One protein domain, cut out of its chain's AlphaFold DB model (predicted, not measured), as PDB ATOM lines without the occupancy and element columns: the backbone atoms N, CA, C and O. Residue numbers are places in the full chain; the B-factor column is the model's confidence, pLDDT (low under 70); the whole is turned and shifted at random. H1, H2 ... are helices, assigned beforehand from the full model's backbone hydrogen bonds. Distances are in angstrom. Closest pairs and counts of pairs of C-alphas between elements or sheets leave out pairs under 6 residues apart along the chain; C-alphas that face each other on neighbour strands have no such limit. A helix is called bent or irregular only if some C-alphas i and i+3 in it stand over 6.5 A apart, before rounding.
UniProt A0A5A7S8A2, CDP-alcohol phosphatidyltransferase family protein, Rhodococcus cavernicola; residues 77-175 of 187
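AT A GLANCE: This is residues 77 to 175 of the 187 residues of the protein "CDP-alcohol phosphatidyltransferase family protein" of Rhodococcus cavernicola (UniProt A0A5A7S8A2). One long helix, H3, runs nearly the whole length of a rod, and two shorter helices pack on it: H2 folds back along its first part as a helical hairpin, and H1 meets its later part, running the same way as H3 with its own first end splayed away. H1 and H2 stay apart from each other, and H3 is the backbone that both share. The printed part has 99 residues with three named helices, H1, H2 and H3 in that order along the chain, and no named strand; the class is all helix. The whole is loose, with a radius of gyration of the C-alphas of 17.1 A, and the C-alphas span 60 by 24 by 15 A.

IN THESE COORDINATES: H3 is the longest helix, residues 136 to 171, 51.8 A from first to last C-alpha; it begins at C-alpha 136 (152.838, 177.869, 60.888) and ends at C-alpha 171 (188.845, 170.561, 97.407). H2 covers residues 110 to 128 and is 27.7 A long from first to last C-alpha. It is neither bent nor irregular, but only just: C-alphas 121 and 124 are 6.0 A apart. H1 covers residues 78 to 99, measures 32.0 A from first to last C-alpha, and begins at C-alpha 78 (163.356, 161.656, 72.951).

HOW THE PARTS SIT: H3 touches both other helices. H2 and H3 form a helical hairpin, running opposite ways at a shallow tilt of 28 degrees. They touch with 48 pairs of C-alphas within 8 A, the closest being those of Ala 122 and Gly 143, 4.3 A apart. H1 touches H3 with 22 such pairs, the closest being the C-alphas of Thr 94 and Ala 165, 5.2 A apart. H1 and H3 run the same way at a shallow tilt of 31 degrees. H1 and H2, which follow each other in the chain, are apart. In H1 and H3 every O i to N i+4 pair is within hydrogen-bond range; in H2 it is 14 of 15.

THE WHOLE: The C-alphas of Pro 134 and Val 175 are the two farthest apart in the domain, at 60.4 A, and the outline is a rod. The printed part runs from residue 77 to 175 and has no cut. The link from H1 to H2, residues 100 to 109, and the link from H2 to H3, residues 129 to 135, are both short. The mean pLDDT of the printed part is 90.5, and no printed residue is under 70.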
ATOM      1  N   PRO A  77     162.576 164.923  69.430       94.12
ATOM      2  CA  PRO A  77     163.325 163.698  69.674       94.12
ATOM      3  C   PRO A  77     163.467 163.376  71.171       94.12
ATOM      4  O   PRO A  77     163.825 164.240  71.973       94.12
ATOM      5  N   TRP A  78     163.290 162.106  71.551       94.88
ATOM      6  CA  TRP A  78     163.356 161.656  72.951       94.88
ATOM      7  C   TRP A  78     164.672 162.014  73.665       94.88
ATOM      8  O   TRP A  78     164.679 162.260  74.873       94.88
ATOM      9  N   TRP A  79     165.788 162.094  72.933       94.50
ATOM     10  CA  TRP A  79     167.090 162.450  73.503       94.50
ATOM     11  C   TRP A  79     167.122 163.892  74.033       94.50
ATOM     12  O   TRP A  79     167.813 164.156  75.016       94.50
ATOM     13  N   VAL A  80     166.336 164.811  73.457       92.31
ATOM     14  CA  VAL A  80     166.192 166.182  73.977       92.31
ATOM     15  C   VAL A  80     165.557 166.132  75.364       92.31
ATOM     16  O   VAL A  80     166.050 166.770  76.295       92.31
ATOM     17  N   ALA A  81     164.516 165.313  75.540       92.00
ATOM     18  CA  ALA A  81     163.870 165.151  76.836       92.00
ATOM     19  C   ALA A  81     164.824 164.606  77.903       92.00
ATOM     20  O   ALA A  81     164.869 165.125  79.020       92.00
ATOM     21  N   VAL A  82     165.653 163.627  77.534       93.88
ATOM     22  CA  VAL A  82     166.689 163.087  78.420       93.88
ATOM     23  C   VAL A  82     167.696 164.160  78.826       93.88
ATOM     24  O   VAL A  82     168.021 164.249  80.006       93.88
ATOM     25  N   ILE A  83     168.156 165.008  77.901       92.38
ATOM     26  CA  ILE A  83     169.088 166.102  78.217       92.38
ATOM     27  C   ILE A  83     168.481 167.080  79.229       92.38
ATOM     28  O   ILE A  83     169.140 167.449  80.206       92.38
ATOM     29  N   LEU A  84     167.229 167.494  79.011       89.44
ATOM     30  CA  LEU A  84     166.534 168.440  79.885       89.44
ATOM     31  C   LEU A  84     166.389 167.866  81.306       89.44
ATOM     32  O   LEU A  84     166.787 168.514  82.277       89.44
ATOM     33  N   ILE A  85     165.920 166.620  81.423       91.00
ATOM     34  CA  ILE A  85     165.769 165.923  82.710       91.00
ATOM     35  C   ILE A  85     167.133 165.700  83.384       91.00
ATOM     36  O   ILE A  85     167.290 165.941  84.583       91.00
ATOM     37  N   ALA A  86     168.147 165.273  82.627       91.56
ATOM     38  CA  ALA A  86     169.482 165.000  83.153       91.56
ATOM     39  C   ALA A  86     170.131 166.254  83.749       91.56
ATOM     40  O   ALA A  86     170.726 166.193  84.825       91.56
ATOM     41  N   ARG A  87     169.987 167.411  83.094       89.12
ATOM     42  CA  ARG A  87     170.507 168.682  83.614       89.12
ATOM     43  C   ARG A  87     169.849 169.051  84.938       89.12
ATOM     44  O   ARG A  87     170.532 169.530  85.843       89.12
ATOM     45  N   ASP A  88     168.555 168.811  85.085       86.81
ATOM     46  CA  ASP A  88     167.869 169.060  86.351       86.81
ATOM     47  C   ASP A  88     168.415 168.171  87.470       86.81
ATOM     48  O   ASP A  88     168.718 168.670  88.555       86.81
ATOM     49  N   GLY A  89     168.676 166.898  87.162       90.38
ATOM     50  CA  GLY A  89     169.398 165.989  88.050       90.38
ATOM     51  C   GLY A  89     170.804 166.484  88.407       90.38
ATOM     52  O   GLY A  89     171.181 166.462  89.579       90.38
ATOM     53  N   ILE A  90     171.564 167.001  87.434       92.00
ATOM     54  CA  ILE A  90     172.894 167.600  87.648       92.00
ATOM     55  C   ILE A  90     172.818 168.771  88.632       92.00
ATOM     56  O   ILE A  90     173.660 168.884  89.527       92.00
ATOM     57  N   LEU A  91     171.822 169.647  88.490       89.25
ATOM     58  CA  LEU A  91     171.673 170.810  89.358       89.25
ATOM     59  C   LEU A  91     171.342 170.382  90.795       89.25
ATOM     60  O   LEU A  91     171.981 170.852  91.740       89.25
ATOM     61  N   THR A  92     170.419 169.430  90.958       89.69
ATOM     62  CA  THR A  92     170.075 168.840  92.259       89.69
ATOM     63  C   THR A  92     171.277 168.151  92.903       89.69
ATOM     64  O   THR A  92     171.549 168.358  94.088       89.69
ATOM     65  N   LEU A  93     172.044 167.377  92.129       90.94
ATOM     66  CA  LEU A  93     173.254 166.712  92.605       90.94
ATOM     67  C   LEU A  93     174.319 167.728  93.029       90.94
ATOM     68  O   LEU A  93     174.923 167.579  94.090       90.94
ATOM     69  N   THR A  94     174.515 168.790  92.248       90.69
ATOM     70  CA  THR A  94     175.451 169.870  92.584       90.69
ATOM     71  C   THR A  94     175.061 170.523  93.910       90.69
ATOM     72  O   THR A  94     175.891 170.632  94.810       90.69
ATOM     73  N   MET A  95     173.786 170.882  94.093       89.06
ATOM     74  CA  MET A  95     173.299 171.433  95.364       89.06
ATOM     75  C   MET A  95     173.529 170.468  96.534       89.06
ATOM     76  O   MET A  95     173.946 170.879  97.618       89.06
ATOM     77  N   PHE A  96     173.309 169.171  96.318       89.69
ATOM     78  CA  PHE A  96     173.551 168.146  97.326       89.69
ATOM     79  C   PHE A  96     175.035 168.036  97.719       89.69
ATOM     80  O   PHE A  96     175.344 167.944  98.910       89.69
ATOM     81  N   VAL A  97     175.950 168.096  96.745       90.06
ATOM     82  CA  VAL A  97     177.411 168.064  96.943       90.06
ATOM     83  C   VAL A  97     177.885 169.227  97.812       90.06
ATOM     84  O   VAL A  97     178.671 169.002  98.736       90.06
ATOM     85  N   TYR A  98     177.387 170.438  97.550       91.62
ATOM     86  CA  TYR A  98     177.696 171.637  98.336       91.62
ATOM     87  C   TYR A  98     177.131 171.535  99.758       91.62
ATOM     88  O   TYR A  98     177.855 171.738 100.734       91.62
ATOM     89  N   ARG A  99     175.867 171.109  99.892       89.81
ATOM     90  CA  ARG A  99     175.201 170.965 101.195       89.81
ATOM     91  C   ARG A  99     175.902 169.962 102.110       89.81
ATOM     92  O   ARG A  99     176.009 170.208 103.308       89.81
ATOM     93  N   ARG A 100     176.398 168.840 101.573       89.12
ATOM     94  CA  ARG A 100     177.180 167.855 102.351       89.12
ATOM     95  C   ARG A 100     178.532 168.389 102.842       89.12
ATOM     96  O   ARG A 100     179.130 167.785 103.725       89.12
ATOM     97  N   ARG A 101     179.010 169.500 102.284       88.44
ATOM     98  CA  ARG A 101     180.294 170.134 102.616       88.44
ATOM     99  C   ARG A 101     180.135 171.438 103.398       88.44
ATOM    100  O   ARG A 101     181.109 172.146 103.591       88.44
ATOM    101  N   GLY A 102     178.913 171.765 103.832       86.44
ATOM    102  CA  GLY A 102     178.634 172.995 104.582       86.44
ATOM    103  C   GLY A 102     178.818 174.281 103.771       86.44
ATOM    104  O   GLY A 102     178.890 175.356 104.353       86.44
ATOM    105  N   LEU A 103     178.899 174.182 102.441       87.56
ATOM    106  CA  LEU A 103     179.089 175.331 101.563       87.56
ATOM    107  C   LEU A 103     177.741 175.938 101.149       87.56
ATOM    108  O   LEU A 103     176.761 175.198 100.986       87.56
ATOM    109  N   PRO A 104     177.682 177.266 100.934       86.25
ATOM    110  CA  PRO A 104     176.501 177.909 100.370       86.25
ATOM    111  C   PRO A 104     176.226 177.389  98.947       86.25
ATOM    112  O   PRO A 104     177.153 176.934  98.280       86.25
ATOM    113  N   PRO A 105     174.976 177.444  98.452       83.31
ATOM    114  CA  PRO A 105     174.643 177.004  97.099       83.31
ATOM    115  C   PRO A 105     175.515 177.688  96.030       83.31
ATOM    116  O   PRO A 105     175.874 178.854  96.200       83.31
ATOM    117  N   PRO A 106     175.834 177.007  94.915       84.44
ATOM    118  CA  PRO A 106     176.608 177.612  93.836       84.44
ATOM    119  C   PRO A 106     175.862 178.793  93.207       84.44
ATOM    120  O   PRO A 106     174.642 178.738  93.034       84.44
ATOM    121  N   ASP A 107     176.614 179.802  92.760       83.44
ATOM    122  CA  ASP A 107     176.044 180.941  92.041       83.44
ATOM    123  C   ASP A 107     175.231 180.496  90.825       83.44
ATOM    124  O   ASP A 107     175.647 179.645  90.020       83.44
ATOM    125  N   VAL A 108     174.053 181.102  90.687       77.50
ATOM    126  CA  VAL A 108     173.135 180.805  89.595       77.50
ATOM    127  C   VAL A 108     173.690 181.395  88.307       77.50
ATOM    128  O   VAL A 108     173.840 182.606  88.168       77.50
ATOM    129  N   ILE A 109     173.958 180.534  87.329       85.19
ATOM    130  CA  ILE A 109     174.443 180.960  86.023       85.19
ATOM    131  C   ILE A 109     173.259 181.580  85.269       85.19
ATOM    132  O   ILE A 109     172.323 180.871  84.891       85.19
ATOM    133  N   TYR A 110     173.296 182.894  85.027       85.50
ATOM    134  CA  TYR A 110     172.248 183.615  84.284       85.50
ATOM    135  C   TYR A 110     171.980 183.010  82.902       85.50
ATOM    136  O   TYR A 110     170.832 182.934  82.472       85.50
ATOM    137  N   LEU A 111     173.020 182.479  82.258       85.62
ATOM    138  CA  LEU A 111     172.913 181.762  80.992       85.62
ATOM    139  C   LEU A 111     171.974 180.537  81.080       85.62
ATOM    140  O   LEU A 111     171.219 180.264  80.152       85.62
ATOM    141  N   GLY A 112     171.932 179.846  82.224       82.94
ATOM    142  CA  GLY A 112     170.997 178.740  82.456       82.94
ATOM    143  C   GLY A 112     169.543 179.198  82.620       82.94
ATOM    144  O   GLY A 112     168.623 178.473  82.238       82.94
ATOM    145  N   LYS A 113     169.317 180.414  83.141       84.62
ATOM    146  CA  LYS A 113     167.980 181.031  83.150       84.62
ATOM    147  C   LYS A 113     167.545 181.364  81.727       84.62
ATOM    148  O   LYS A 113     166.444 180.994  81.345       84.62
ATOM    149  N   ALA A 114     168.425 181.979  80.935       87.44
ATOM    150  CA  ALA A 114     168.152 182.297  79.533       87.44
ATOM    151  C   ALA A 114     167.797 181.045  78.714       87.44
ATOM    152  O   ALA A 114     166.823 181.059  77.970       87.44
ATOM    153  N   ALA A 115     168.512 179.935  78.922       88.00
ATOM    154  CA  ALA A 115     168.193 178.659  78.284       88.00
ATOM    155  C   ALA A 115     166.807 178.126  78.675       88.00
ATOM    156  O   ALA A 115     166.075 177.616  77.835       88.00
ATOM    157  N   THR A 116     166.423 178.285  79.945       86.69
ATOM    158  CA  THR A 116     165.089 177.893  80.420       86.69
ATOM    159  C   THR A 116     164.004 178.749  79.765       86.69
ATOM    160  O   THR A 116     163.026 178.201  79.273       86.69
ATOM    161  N   PHE A 117     164.205 180.068  79.672       87.69
ATOM    162  CA  PHE A 117     163.293 180.961  78.950       87.69
ATOM    163  C   PHE A 117     163.178 180.601  77.466       87.69
ATOM    164  O   PHE A 117     162.075 180.573  76.933       87.69
ATOM    165  N   ALA A 118     164.296 180.281  76.808       91.12
ATOM    166  CA  ALA A 118     164.286 179.839  75.419       91.12
ATOM    167  C   ALA A 118     163.451 178.560  75.244       91.12
ATOM    168  O   ALA A 118     162.598 178.514  74.368       91.12
ATOM    169  N   LEU A 119     163.626 177.559  76.112       89.56
ATOM    170  CA  LEU A 119     162.861 176.306  76.059       89.56
ATOM    171  C   LEU A 119     161.370 176.503  76.379       89.56
ATOM    172  O   LEU A 119     160.523 175.915  75.714       89.56
ATOM    173  N   MET A 120     161.039 177.364  77.346       87.12
ATOM    174  CA  MET A 120     159.647 177.727  77.645       87.12
ATOM    175  C   MET A 120     158.972 178.408  76.453       87.12
ATOM    176  O   MET A 120     157.808 178.133  76.188       87.12
ATOM    177  N   SER A 121     159.701 179.249  75.713       89.81
ATOM    178  CA  SER A 121     159.215 179.851  74.467       89.81
ATOM    179  C   SER A 121     159.152 178.844  73.317       89.81
ATOM    180  O   SER A 121     158.239 178.915  72.500       89.81
ATOM    181  N   ALA A 122     160.088 177.895  73.245       93.50
ATOM    182  CA  ALA A 122     160.150 176.910  72.168       93.50
ATOM    183  C   ALA A 122     158.847 176.111  72.052       93.50
ATOM    184  O   ALA A 122     158.342 175.923  70.953       93.50
ATOM    185  N   PHE A 123     158.279 175.675  73.177       92.56
ATOM    186  CA  PHE A 123     157.131 174.766  73.201       92.56
ATOM    187  C   PHE A 123     155.848 175.358  72.582       92.56
ATOM    188  O   PHE A 123     155.303 174.725  71.677       92.56
ATOM    189  N   PRO A 124     155.383 176.567  72.961       92.56
ATOM    190  CA  PRO A 124     154.286 177.234  72.261       92.56
ATOM    191  C   PRO A 124     154.565 177.493  70.785       92.56
ATOM    192  O   PRO A 124     153.675 177.290  69.967       92.56
ATOM    193  N   TRP A 125     155.783 177.912  70.428       95.06
ATOM    194  CA  TRP A 125     156.129 178.202  69.034       95.06
ATOM    195  C   TRP A 125     156.150 176.947  68.159       95.06
ATOM    196  O   TRP A 125     155.620 176.967  67.051       95.06
ATOM    197  N   ILE A 126     156.694 175.841  68.672       94.69
ATOM    198  CA  ILE A 126     156.653 174.535  68.007       94.69
ATOM    199  C   ILE A 126     155.205 174.114  67.781       94.69
ATOM    200  O   ILE A 126     154.858 173.707  66.677       94.69
ATOM    201  N   LEU A 127     154.355 174.238  68.801       93.06
ATOM    202  CA  LEU A 127     152.965 173.817  68.698       93.06
ATOM    203  C   LEU A 127     152.160 174.706  67.739       93.06
ATOM    204  O   LEU A 127     151.398 174.194  66.927       93.06
ATOM    205  N   ALA A 128     152.398 176.021  67.756       93.44
ATOM    206  CA  ALA A 128     151.860 176.943  66.757       93.44
ATOM    207  C   ALA A 128     152.322 176.591  65.336       93.44
ATOM    208  O   ALA A 128     151.588 176.829  64.383       93.44
ATOM    209  N   GLY A 129     153.516 176.019  65.180       93.50
ATOM    210  CA  GLY A 129     154.014 175.556  63.888       93.50
ATOM    211  C   GLY A 129     153.344 174.296  63.341       93.50
ATOM    212  O   GLY A 129     153.599 173.950  62.196       93.50
ATOM    213  N   HIS A 130     152.497 173.631  64.129       91.19
ATOM    214  CA  HIS A 130     151.741 172.437  63.724       91.19
ATOM    215  C   HIS A 130     150.226 172.681  63.723       91.19
ATOM    216  O   HIS A 130     149.442 171.742  63.771       91.19
ATOM    217  N   ALA A 131     149.802 173.944  63.737       88.69
ATOM    218  CA  ALA A 131     148.403 174.314  63.903       88.69
ATOM    219  C   ALA A 131     147.676 174.718  62.606       88.69
ATOM    220  O   ALA A 131     146.598 175.305  62.685       88.69
ATOM    221  N   ASP A 132     148.267 174.457  61.437       88.31
ATOM    222  CA  ASP A 132     147.666 174.692  60.114       88.31
ATOM    223  C   ASP A 132     147.127 176.121  59.892       88.31
ATOM    224  O   ASP A 132     146.043 176.338  59.344       88.31
ATOM    225  N   TRP A 133     147.885 177.134  60.325       89.56
ATOM    226  CA  TRP A 133     147.563 178.550  60.107       89.56
ATOM    227  C   TRP A 133     148.629 179.219  59.225       89.56
ATOM    228  O   TRP A 133     149.754 178.732  59.160       89.56
ATOM    229  N   PRO A 134     148.355 180.374  58.588       91.69
ATOM    230  CA  PRO A 134     149.259 180.960  57.585       91.69
ATOM    231  C   PRO A 134     150.696 181.274  58.042       91.69
ATOM    232  O   PRO A 134     151.561 181.516  57.205       91.69
ATOM    233  N   GLY A 135     150.952 181.342  59.351       91.19
ATOM    234  CA  GLY A 135     152.279 181.574  59.928       91.19
ATOM    235  C   GLY A 135     152.916 180.338  60.565       91.19
ATOM    236  O   GLY A 135     153.920 180.485  61.264       91.19
ATOM    237  N   ASP A 136     152.362 179.144  60.343       92.19
ATOM    238  CA  ASP A 136     152.838 177.869  60.888       92.19
ATOM    239  C   ASP A 136     154.339 177.635  60.643       92.19
ATOM    240  O   ASP A 136     155.107 177.365  61.561       92.19
ATOM    241  N   THR A 137     154.808 177.869  59.426       92.62
ATOM    242  CA  THR A 137     156.176 177.599  58.997       92.62
ATOM    243  C   THR A 137     157.158 178.509  59.731       92.62
ATOM    244  O   THR A 137     158.194 178.062  60.226       92.62
ATOM    245  N   ALA A 138     156.815 179.795  59.856       94.94
ATOM    246  CA  ALA A 138     157.621 180.755  60.601       94.94
ATOM    247  C   ALA A 138     157.625 180.422  62.100       94.94
ATOM    248  O   ALA A 138     158.686 180.402  62.724       94.94
ATOM    249  N   ALA A 139     156.456 180.112  62.669       94.19
ATOM    250  CA  ALA A 139     156.316 179.722  64.067       94.19
ATOM    251  C   ALA A 139     157.139 178.472  64.402       94.19
ATOM    252  O   ALA A 139     157.905 178.479  65.367       94.19
ATOM    253  N   GLY A 140     157.057 177.442  63.557       94.56
ATOM    254  CA  GLY A 140     157.855 176.228  63.665       94.56
ATOM    255  C   GLY A 140     159.351 176.526  63.605       94.56
ATOM    256  O   GLY A 140     160.096 176.062  64.466       94.56
ATOM    257  N   ALA A 141     159.802 177.362  62.662       94.88
ATOM    258  CA  ALA A 141     161.208 177.752  62.552       94.88
ATOM    259  C   ALA A 141     161.725 178.444  63.826       94.88
ATOM    260  O   ALA A 141     162.788 178.079  64.335       94.88
ATOM    261  N   PHE A 142     160.963 179.391  64.387       95.62
ATOM    262  CA  PHE A 142     161.306 180.012  65.671       95.62
ATOM    263  C   PHE A 142     161.317 178.992  66.809       95.62
ATOM    264  O   PHE A 142     162.253 178.976  67.610       95.62
ATOM    265  N   GLY A 143     160.315 178.118  66.863       95.62
ATOM    266  CA  GLY A 143     160.194 177.082  67.879       95.62
ATOM    267  C   GLY A 143     161.392 176.136  67.897       95.62
ATOM    268  O   GLY A 143     162.029 175.960  68.937       95.62
ATOM    269  N   TYR A 144     161.763 175.589  66.739       95.44
ATOM    270  CA  TYR A 144     162.929 174.717  66.612       95.44
ATOM    271  C   TYR A 144     164.248 175.462  66.838       95.44
ATOM    272  O   TYR A 144     165.149 174.908  67.469       95.44
ATOM    273  N   ALA A 145     164.373 176.724  66.413       95.75
ATOM    274  CA  ALA A 145     165.551 177.533  66.718       95.75
ATOM    275  C   ALA A 145     165.725 177.712  68.234       95.75
ATOM    276  O   ALA A 145     166.812 177.468  68.764       95.75
ATOM    277  N   PHE A 146     164.656 178.067  68.951       95.75
ATOM    278  CA  PHE A 146     164.682 178.162  70.409       95.75
ATOM    279  C   PHE A 146     164.968 176.818  71.076       95.75
ATOM    280  O   PHE A 146     165.705 176.783  72.061       95.75
ATOM    281  N   LEU A 147     164.444 175.714  70.538       94.69
ATOM    282  CA  LEU A 147     164.719 174.375  71.051       94.69
ATOM    283  C   LEU A 147     166.202 174.021  70.917       94.69
ATOM    284  O   LEU A 147     166.818 173.605  71.896       94.69
ATOM    285  N   VAL A 148     166.788 174.207  69.732       94.62
ATOM    286  CA  VAL A 148     168.189 173.864  69.451       94.62
ATOM    287  C   VAL A 148     169.131 174.732  70.279       94.62
ATOM    288  O   VAL A 148     169.956 174.205  71.028       94.62
ATOM    289  N   TRP A 149     168.983 176.056  70.203       94.31
ATOM    290  CA  TRP A 149     169.840 176.979  70.949       94.31
ATOM    291  C   TRP A 149     169.625 176.856  72.456       94.31
ATOM    292  O   TRP A 149     170.594 176.804  73.214       94.31
ATOM    293  N   GLY A 150     168.373 176.734  72.898       93.19
ATOM    294  CA  GLY A 150     168.032 176.509  74.298       93.19
ATOM    295  C   GLY A 150     168.679 175.238  74.836       93.19
ATOM    296  O   GLY A 150     169.350 175.295  75.864       93.19
ATOM    297  N   THR A 151     168.569 174.121  74.110       93.00
ATOM    298  CA  THR A 151     169.179 172.833  74.483       93.00
ATOM    299  C   THR A 151     170.704 172.915  74.504       93.00
ATOM    300  O   THR A 151     171.316 172.460  75.467       93.00
ATOM    301  N   ALA A 152     171.333 173.544  73.506       93.94
ATOM    302  CA  ALA A 152     172.787 173.715  73.462       93.94
ATOM    303  C   ALA A 152     173.309 174.481  74.689       93.94
ATOM    304  O   ALA A 152     174.245 174.046  75.364       93.94
ATOM    305  N   VAL A 153     172.649 175.588  75.038       92.69
ATOM    306  CA  VAL A 153     172.979 176.364  76.237       92.69
ATOM    307  C   VAL A 153     172.671 175.565  77.516       92.69
ATOM    308  O   VAL A 153     173.414 175.645  78.502       92.69
ATOM    309  N   TYR A 154     171.618 174.742  77.510       90.31
ATOM    310  CA  TYR A 154     171.283 173.840  78.614       90.31
ATOM    311  C   TYR A 154     172.408 172.840  78.892       90.31
ATOM    312  O   TYR A 154     172.859 172.730  80.033       90.31
ATOM    313  N   VAL A 155     172.909 172.177  77.848       92.50
ATOM    314  CA  VAL A 155     174.029 171.228  77.924       92.50
ATOM    315  C   VAL A 155     175.287 171.927  78.423       92.50
ATOM    316  O   VAL A 155     175.918 171.452  79.368       92.50
ATOM    317  N   TRP A 156     175.616 173.091  77.854       93.81
ATOM    318  CA  TRP A 156     176.779 173.880  78.262       93.81
ATOM    319  C   TRP A 156     176.737 174.233  79.752       93.81
ATOM    320  O   TRP A 156     177.681 173.972  80.500       93.81
ATOM    321  N   THR A 157     175.611 174.781  80.219       92.06
ATOM    322  CA  THR A 157     175.458 175.133  81.637       92.06
ATOM    323  C   THR A 157     175.454 173.906  82.546       92.06
ATOM    324  O   THR A 157     176.018 173.971  83.636       92.06
ATOM    325  N   GLY A 158     174.890 172.779  82.100       90.75
ATOM    326  CA  GLY A 158     174.971 171.499  82.801       90.75
ATOM    327  C   GLY A 158     176.418 171.056  83.016       90.75
ATOM    328  O   GLY A 158     176.807 170.772  84.148       90.75
ATOM    329  N   GLY A 159     177.244 171.099  81.968       93.12
ATOM    330  CA  GLY A 159     178.677 170.802  82.054       93.12
ATOM    331  C   GLY A 159     179.417 171.700  83.052       93.12
ATOM    332  O   GLY A 159     180.188 171.205  83.875       93.12
ATOM    333  N   LEU A 160     179.122 173.004  83.057       92.38
ATOM    334  CA  LEU A 160     179.694 173.945  84.030       92.38
ATOM    335  C   LEU A 160     179.318 173.596  85.477       92.38
ATOM    336  O   LEU A 160     180.163 173.690  86.368       92.38
ATOM    337  N   TYR A 161     178.074 173.181  85.728       91.38
ATOM    338  CA  TYR A 161     177.647 172.754  87.062       91.38
ATOM    339  C   TYR A 161     178.338 171.463  87.505       91.38
ATOM    340  O   TYR A 161     178.813 171.401  88.638       91.38
ATOM    341  N   VAL A 162     178.478 170.479  86.611       92.38
ATOM    342  CA  VAL A 162     179.238 169.249  86.894       92.38
ATOM    343  C   VAL A 162     180.687 169.580  87.238       92.38
ATOM    344  O   VAL A 162     181.208 169.094  88.242       92.38
ATOM    345  N   TRP A 163     181.336 170.452  86.463       92.62
ATOM    346  CA  TRP A 163     182.704 170.884  86.740       92.62
ATOM    347  C   TRP A 163     182.836 171.561  88.111       92.62
ATOM    348  O   TRP A 163     183.699 171.170  88.899       92.62
ATOM    349  N   LYS A 164     181.937 172.497  88.447       89.94
ATOM    350  CA  LYS A 164     181.894 173.135  89.776       89.94
ATOM    351  C   LYS A 164     181.700 172.112  90.899       89.94
ATOM    352  O   LYS A 164     182.407 172.165  91.904       89.94
ATOM    353  N   ALA A 165     180.783 171.159  90.720       89.94
ATOM    354  CA  ALA A 165     180.531 170.099  91.689       89.94
ATOM    355  C   ALA A 165     181.778 169.236  91.924       89.94
ATOM    356  O   ALA A 165     182.135 168.973  93.070       89.94
ATOM    357  N   MET A 166     182.465 168.825  90.853       91.25
ATOM    358  CA  MET A 166     183.689 168.025  90.938       91.25
ATOM    359  C   MET A 166     184.842 168.795  91.582       91.25
ATOM    360  O   MET A 166     185.562 168.226  92.400       91.25
ATOM    361  N   ALA A 167     185.008 170.077  91.246       90.44
ATOM    362  CA  ALA A 167     186.018 170.932  91.856       90.44
ATOM    363  C   ALA A 167     185.799 171.022  93.373       90.44
ATOM    364  O   ALA A 167     186.686 170.675  94.147       90.44
ATOM    365  N   VAL A 168     184.581 171.355  93.809       89.94
ATOM    366  CA  VAL A 168     184.230 171.386  95.236       89.94
ATOM    367  C   VAL A 168     184.399 170.021  95.895       89.94
ATOM    368  O   VAL A 168     184.874 169.939  97.029       89.94
ATOM    369  N   ALA A 169     184.048 168.945  95.192       89.06
ATOM    370  CA  ALA A 169     184.147 167.601  95.733       89.06
ATOM    371  C   ALA A 169     185.584 167.164  96.036       89.06
ATOM    372  O   ALA A 169     185.775 166.398  96.981       89.06
ATOM    373  N   ARG A 170     186.550 167.655  95.250       89.50
ATOM    374  CA  ARG A 170     187.986 167.394  95.403       89.50
ATOM    375  C   ARG A 170     188.653 168.313  96.423       89.50
ATOM    376  O   ARG A 170     189.582 167.875  97.087       89.50
ATOM    377  N   THR A 171     188.195 169.559  96.546       89.44
ATOM    378  CA  THR A 171     188.845 170.561  97.407       89.44
ATOM    379  C   THR A 171     188.372 170.504  98.857       89.44
ATOM    380  O   THR A 171     189.160 170.756  99.762       89.44
ATOM    381  N   PHE A 172     187.098 170.177  99.101       85.12
ATOM    382  CA  PHE A 172     186.510 170.238 100.439       85.12
ATOM    383  C   PHE A 172     186.083 168.846 100.934       85.12
ATOM    384  O   PHE A 172     185.325 168.157 100.235       85.12
ATOM    385  N   PRO A 173     186.516 168.426 102.139       83.38
ATOM    386  CA  PRO A 173     186.054 167.188 102.752       83.38
ATOM    387  C   PRO A 173     184.574 167.287 103.145       83.38
ATOM    388  O   PRO A 173     184.013 168.371 103.317       83.38
ATOM    389  N   VAL A 174     183.919 166.133 103.266       84.50
ATOM    390  CA  VAL A 174     182.530 166.056 103.739       84.50
ATOM    391  C   VAL A 174     182.488 166.433 105.218       84.50
ATOM    392  O   VAL A 174     183.330 165.986 105.991       84.50
ATOM    393  N   VAL A 175     181.506 167.246 105.613       82.56
ATOM    394  CA  VAL A 175     181.325 167.617 107.020       82.56
ATOM    395  C   VAL A 175     180.739 166.421 107.762       82.56
ATOM    396  O   VAL A 175     179.602 166.016 107.498       82.56
TER     397      VAL A 175